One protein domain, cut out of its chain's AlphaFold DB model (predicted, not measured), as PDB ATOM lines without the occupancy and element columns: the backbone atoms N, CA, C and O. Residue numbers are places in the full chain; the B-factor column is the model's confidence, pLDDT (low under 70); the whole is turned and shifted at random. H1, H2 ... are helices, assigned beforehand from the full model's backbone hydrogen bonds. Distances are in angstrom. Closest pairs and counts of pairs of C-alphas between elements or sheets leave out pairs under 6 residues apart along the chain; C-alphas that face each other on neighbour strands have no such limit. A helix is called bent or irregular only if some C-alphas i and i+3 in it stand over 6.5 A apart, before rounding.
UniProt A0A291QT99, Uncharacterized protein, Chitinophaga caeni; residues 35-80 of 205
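AT A GLANCE: This is residues 35 to 80 of the 205 residues of an uncharacterized protein of Chitinophaga caeni (UniProt A0A291QT99). Two helices of equal residue count, H1 and H2, make the arms of an open V with a tight link at its corner, and the short helix H3 folds back against the far end of H2, with a tail, residues 75 to 80, running on from it. The body is loose: residues 35 to 46 of H1 stick out with no other part beside them, and so do residues 49 to 55 at the corner and residues 74 to 80 at the other end. The printed part has 46 residues with three named helices, in the order H1, H2, H3, and no named strand; the class is all helix. The radius of gyration of the C-alphas is 12.9 A, which is loose for this size, and the C-alphas span 34 by 24 by 22 A.

HOW THE PARTS SIT: Start at Ala 35, where H1, residues 35 to 49, begins; it touches no helix. Three residues on, H2, residues 53 to 67, begins; H1 and H2 meet only through their link. One residue after H2 you reach H3, residues 69 to 74, which touches H2. Look there for the closest C-alphas of the two, those of Lys 65 and Ala 72, 5.2 A apart; on the side of H2 residues 61 to 65 alone take part. H2 and H3 run opposite ways at a steep tilt of 51 degrees. H1 and H3 are apart. In H3 every O i to N i+4 pair is within hydrogen-bond range, while in H1 10 of 11 and in H2 9 of 11 are.

IN THESE COORDINATES: Find C-alpha 35 at (15.933, 51.123, 90.681); from there H1 runs 23.3 A to C-alpha 49 at (24.489, 29.881, 95.067). H1 is irregular, with C-alphas 35 and 38 7.2 A apart. H2 runs 21.2 A from C-alpha 53 to C-alpha 67; it is neither bent nor irregular, but only just: C-alphas 53 and 56 are 6.2 A apart. H3 runs from C-alpha 69 to C-alpha 74 at (28.692, 25.112, 71.807).

THE WHOLE: The two C-alphas farthest apart in the domain are those of Ala 35 and Asn 73, at 35.3 A, and the first and last printed C-alphas, of Ala 35 and Pro 80, are 29.8 A apart. The printed part has no cut, and both links, H1 to H2 and H2 to H3, are tight. In the B-factor column the mean pLDDT of the printed part is 74.8; look for values under 70, low confidence, at residues 47 to 59 and 76 to 78 of this predicted model.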
ATOM      1  N   ALA A  35      16.027  51.000  89.229       93.56
ATOM      2  CA  ALA A  35      15.933  51.123  90.681       93.56
ATOM      3  C   ALA A  35      15.919  49.741  91.353       93.56
ATOM      4  O   ALA A  35      16.567  49.558  92.383       93.56
ATOM      5  N   ASN A  36      15.248  48.765  90.731       92.94
ATOM      6  CA  ASN A  36      15.113  47.403  91.256       92.94
ATOM      7  C   ASN A  36      16.199  46.439  90.744       92.94
ATOM      8  O   ASN A  36      16.482  45.432  91.388       92.94
ATOM      9  N   LEU A  37      16.885  46.773  89.644       94.12
ATOM     10  CA  LEU A  37      17.976  45.967  89.083       94.12
ATOM     11  C   LEU A  37      19.009  45.475  90.118       94.12
ATOM     12  O   LEU A  37      19.317  44.282  90.099       94.12
ATOM     13  N   PRO A  38      19.566  46.311  91.020       92.31
ATOM     14  CA  PRO A  38      20.577  45.836  91.962       92.31
ATOM     15  C   PRO A  38      20.022  44.816  92.964       92.31
ATOM     16  O   PRO A  38      20.705  43.838  93.269       92.31
ATOM     17  N   SER A  39      18.794  45.002  93.459       88.56
ATOM     18  CA  SER A  39      18.153  44.038  94.362       88.56
ATOM     19  C   SER A  39      17.800  42.739  93.645       88.56
ATOM     20  O   SER A  39      18.049  41.663  94.190       88.56
ATOM     21  N   ASP A  40      17.301  42.835  92.414       90.69
ATOM     22  CA  ASP A  40      16.887  41.688  91.606       90.69
ATOM     23  C   ASP A  40      18.095  40.830  91.211       90.69
ATOM     24  O   ASP A  40      18.058  39.602  91.300       90.69
ATOM     25  N   LEU A  41      19.210  41.469  90.844       88.69
ATOM     26  CA  LEU A  41      20.455  40.784  90.503       88.69
ATOM     27  C   LEU A  41      21.067  40.075  91.717       88.69
ATOM     28  O   LEU A  41      21.538  38.945  91.597       88.69
ATOM     29  N   LEU A  42      21.015  40.701  92.894       87.56
ATOM     30  CA  LEU A  42      21.509  40.113  94.141       87.56
ATOM     31  C   LEU A  42      20.628  38.931  94.584       87.56
ATOM     32  O   LEU A  42      21.149  37.891  94.986       87.56
ATOM     33  N   ALA A  43      19.303  39.054  94.464       85.38
ATOM     34  CA  ALA A  43      18.374  37.953  94.710       85.38
ATOM     35  C   ALA A  43      18.644  36.773  93.764       85.38
ATOM     36  O   ALA A  43      18.724  35.632  94.213       85.38
ATOM     37  N   LYS A  44      18.875  37.050  92.475       81.75
ATOM     38  CA  LYS A  44      19.184  36.023  91.475       81.75
ATOM     39  C   LYS A  44      20.527  35.333  91.727       81.75
ATOM     40  O   LYS A  44      20.597  34.114  91.620       81.75
ATOM     41  N   ALA A  45      21.567  36.079  92.103       77.44
ATOM     42  CA  ALA A  45      22.869  35.511  92.459       77.44
ATOM     43  C   ALA A  45      22.761  34.560  93.664       77.44
ATOM     44  O   ALA A  45      23.242  33.435  93.610       77.44
ATOM     45  N   LYS A  46      22.022  34.961  94.705       77.25
ATOM     46  CA  LYS A  46      21.787  34.118  95.888       77.25
ATOM     47  C   LYS A  46      21.030  32.829  95.579       77.25
ATOM     48  O   LYS A  46      21.342  31.804  96.167       77.25
ATOM     49  N   LEU A  47      20.049  32.873  94.676       69.88
ATOM     50  CA  LEU A  47      19.327  31.676  94.226       69.88
ATOM     51  C   LEU A  47      20.228  30.720  93.432       69.88
ATOM     52  O   LEU A  47      20.023  29.513  93.463       69.88
ATOM     53  N   MET A  48      21.234  31.258  92.741       63.12
ATOM     54  CA  MET A  48      22.215  30.471  91.997       63.12
ATOM     55  C   MET A  48      23.232  29.787  92.928       63.12
ATOM     56  O   MET A  48      23.666  28.677  92.636       63.12
ATOM     57  N   ASP A  49      23.557  30.414  94.064       62.00
ATOM     58  CA  ASP A  49      24.489  29.881  95.067       62.00
ATOM     59  C   ASP A  49      23.850  28.866  96.044       62.00
ATOM     60  O   ASP A  49      24.567  28.077  96.658       62.00
ATOM     61  N   ALA A  50      22.520  28.884  96.222       58.78
ATOM     62  CA  ALA A  50      21.819  28.208  97.324       58.78
ATOM     63  C   ALA A  50      20.885  27.055  96.888       58.78
ATOM     64  O   ALA A  50      19.715  27.063  97.237       58.78
ATOM     65  N   ASP A  51      21.388  26.038  96.181       53.12
ATOM     66  CA  ASP A  51      20.674  24.766  95.897       53.12
ATOM     67  C   ASP A  51      19.757  24.701  94.653       53.12
ATOM     68  O   ASP A  51      18.783  23.947  94.626       53.12
ATOM     69  N   THR A  52      20.032  25.419  93.555       52.25
ATOM     70  CA  THR A  52      19.244  25.249  92.306       52.25
ATOM     71  C   THR A  52      20.075  25.324  91.024       52.25
ATOM     72  O   THR A  52      19.686  25.963  90.050       52.25
ATOM     73  N   ALA A  53      21.216  24.639  91.002       53.84
ATOM     74  CA  ALA A  53      21.939  24.393  89.757       53.84
ATOM     75  C   ALA A  53      21.104  23.484  88.829       53.84
ATOM     76  O   ALA A  53      20.730  23.881  87.739       53.84
ATOM     77  N   GLU A  54      20.639  22.315  89.271       55.19
ATOM     78  CA  GLU A  54      20.077  21.324  88.331       55.19
ATOM     79  C   GLU A  54      18.725  21.691  87.680       55.19
ATOM     80  O   GLU A  54      18.529  21.427  86.493       55.19
ATOM     81  N   ASN A  55      17.789  22.316  88.408       53.44
ATOM     82  CA  ASN A  55      16.426  22.530  87.890       53.44
ATOM     83  C   ASN A  55      16.297  23.768  86.983       53.44
ATOM     84  O   ASN A  55      15.736  23.662  85.891       53.44
ATOM     85  N   VAL A  56      16.876  24.913  87.372       57.28
ATOM     86  CA  VAL A  56      16.877  26.147  86.550       57.28
ATOM     87  C   VAL A  56      17.750  25.976  85.300       57.28
ATOM     88  O   VAL A  56      17.476  26.545  84.241       57.28
ATOM     89  N   GLU A  57      18.783  25.138  85.385       59.88
ATOM     90  CA  GLU A  57      19.647  24.823  84.253       59.88
ATOM     91  C   GLU A  57      18.957  24.040  83.141       59.88
ATOM     92  O   GLU A  57      19.364  24.174  81.982       59.88
ATOM     93  N   SER A  58      17.947  23.236  83.481       62.88
ATOM     94  CA  SER A  58      17.190  22.456  82.504       62.88
ATOM     95  C   SER A  58      16.261  23.350  81.677       62.88
ATOM     96  O   SER A  58      16.208  23.213  80.453       62.88
ATOM     97  N   GLU A  59      15.626  24.338  82.316       69.88
ATOM     98  CA  GLU A  59      14.702  25.267  81.666       69.88
ATOM     99  C   GLU A  59      15.453  26.221  80.733       69.88
ATOM    100  O   GLU A  59      15.159  26.259  79.538       69.88
ATOM    101  N   PHE A  60      16.515  26.879  81.211       74.12
ATOM    102  CA  PHE A  60      17.328  27.767  80.372       74.12
ATOM    103  C   PHE A  60      17.921  27.051  79.150       74.12
ATOM    104  O   PHE A  60      17.901  27.582  78.041       74.12
ATOM    105  N   LEU A  61      18.441  25.830  79.321       72.81
ATOM    106  CA  LEU A  61      18.972  25.061  78.195       72.81
ATOM    107  C   LEU A  61      17.876  24.621  77.224       72.81
ATOM    108  O   LEU A  61      18.131  24.560  76.021       72.81
ATOM    109  N   SER A  62      16.672  24.325  77.715       76.81
ATOM    110  CA  SER A  62      15.541  23.969  76.857       76.81
ATOM    111  C   SER A  62      15.038  25.156  76.033       76.81
ATOM    112  O   SER A  62      14.858  25.011  74.822       76.81
ATOM    113  N   GLU A  63      14.936  26.346  76.629       81.00
ATOM    114  CA  GLU A  63      14.627  27.589  75.917       81.00
ATOM    115  C   GLU A  63      15.726  27.947  74.911       81.00
ATOM    116  O   GLU A  63      15.451  28.230  73.743       81.00
ATOM    117  N   LEU A  64      16.997  27.871  75.318       79.31
ATOM    118  CA  LEU A  64      18.121  28.207  74.447       79.31
ATOM    119  C   LEU A  64      18.251  27.228  73.274       79.31
ATOM    120  O   LEU A  64      18.607  27.642  72.172       79.31
ATOM    121  N   LYS A  65      17.941  25.943  73.481       83.62
ATOM    122  CA  LYS A  65      17.912  24.924  72.422       83.62
ATOM    123  C   LYS A  65      16.772  25.158  71.433       83.62
ATOM    124  O   LYS A  65      16.956  24.883  70.248       83.62
ATOM    125  N   LEU A  66      15.634  25.676  71.900       87.44
ATOM    126  CA  LEU A  66      14.516  26.081  71.048       87.44
ATOM    127  C   LEU A  66      14.888  27.294  70.181       87.44
ATOM    128  O   LEU A  66      14.608  27.298  68.985       87.44
ATOM    129  N   LEU A  67      15.541  28.299  70.769       87.12
ATOM    130  CA  LEU A  67      15.917  29.537  70.077       87.12
ATOM    131  C   LEU A  67      17.143  29.366  69.170       87.12
ATOM    132  O   LEU A  67      17.202  29.928  68.077       87.12
ATOM    133  N   SER A  68      18.144  28.615  69.624       84.56
ATOM    134  CA  SER A  68      19.421  28.450  68.931       84.56
ATOM    135  C   SER A  68      20.079  27.099  69.275       84.56
ATOM    136  O   SER A  68      20.923  27.005  70.172       84.56
ATOM    137  N   PRO A  69      19.759  26.022  68.537       81.56
ATOM    138  CA  PRO A  69      20.310  24.693  68.815       81.56
ATOM    139  C   PRO A  69      21.839  24.637  68.669       81.56
ATOM    140  O   PRO A  69      22.496  23.824  69.313       81.56
ATOM    141  N   PHE A  70      22.421  25.523  67.856       85.69
ATOM    142  CA  PHE A  70      23.869  25.641  67.691       85.69
ATOM    143  C   PHE A  70      24.561  26.177  68.955       85.69
ATOM    144  O   PHE A  70      25.525  25.585  69.434       85.69
ATOM    145  N   LEU A  71      24.027  27.254  69.540       79.25
ATOM    146  CA  LEU A  71      24.592  27.890  70.732       79.25
ATOM    147  C   LEU A  71      24.437  27.000  71.968       79.25
ATOM    148  O   LEU A  71      25.378  26.862  72.746       79.25
ATOM    149  N   ALA A  72      23.294  26.323  72.091       81.38
ATOM    150  CA  ALA A  72      23.047  25.365  73.165       81.38
ATOM    151  C   ALA A  72      24.085  24.226  73.203       81.38
ATOM    152  O   ALA A  72      24.424  23.747  74.281       81.38
ATOM    153  N   ASN A  73      24.620  23.819  72.045       78.56
ATOM    154  CA  ASN A  73      25.629  22.759  71.952       78.56
ATOM    155  C   ASN A  73      27.075  23.267  72.094       78.56
ATOM    156  O   ASN A  73      27.969  22.471  72.376       78.56
ATOM    157  N   GLN A  74      27.332  24.559  71.862       76.75
ATOM    158  CA  GLN A  74      28.692  25.112  71.807       76.75
ATOM    159  C   GLN A  74      29.108  25.858  73.082       76.75
ATOM    160  O   GLN A  74      30.302  25.947  73.381       76.75
ATOM    161  N   VAL A  75      28.151  26.378  73.852       75.25
ATOM    162  CA  VAL A  75      28.430  27.064  75.117       75.25
ATOM    163  C   VAL A  75      28.845  26.032  76.170       75.25
ATOM    164  O   VAL A  75      28.013  25.353  76.769       75.25
ATOM    165  N   ARG A  76      30.155  25.916  76.418       63.28
ATOM    166  CA  ARG A  76      30.671  25.211  77.599       63.28
ATOM    167  C   ARG A  76      30.371  26.065  78.829       63.28
ATOM    168  O   ARG A  76      30.835  27.197  78.913       63.28
ATOM    169  N   LYS A  77      29.607  25.517  79.777       62.19
ATOM    170  CA  LYS A  77      29.215  26.168  81.044       62.19
ATOM    171  C   LYS A  77      30.350  26.229  82.081       62.19
ATOM    172  O   LYS A  77      30.105  26.207  83.281       62.19
ATOM    173  N   GLU A  78      31.602  26.267  81.649       66.69
ATOM    174  CA  GLU A  78      32.708  26.484  82.576       66.69
ATOM    175  C   GLU A  78      32.841  27.989  82.766       66.69
ATOM    176  O   GLU A  78      33.062  28.708  81.795       66.69
ATOM    177  N   ASN A  79      32.664  28.479  83.995       70.44
ATOM    178  CA  ASN A  79      32.969  29.867  84.311       70.44
ATOM    179  C   ASN A  79      34.488  30.061  84.136       70.44
ATOM    180  O   ASN A  79      35.251  29.548  84.959       70.44
ATOM    181  N   PRO A  80      34.956  30.772  83.090       72.75
ATOM    182  CA  PRO A  80      36.388  30.922  82.851       72.75
ATOM    183  C   PRO A  80      37.029  31.869  83.874       72.75
ATOM    184  O   PRO A  80      38.252  31.946  83.980       72.75
TER     185      PRO A  80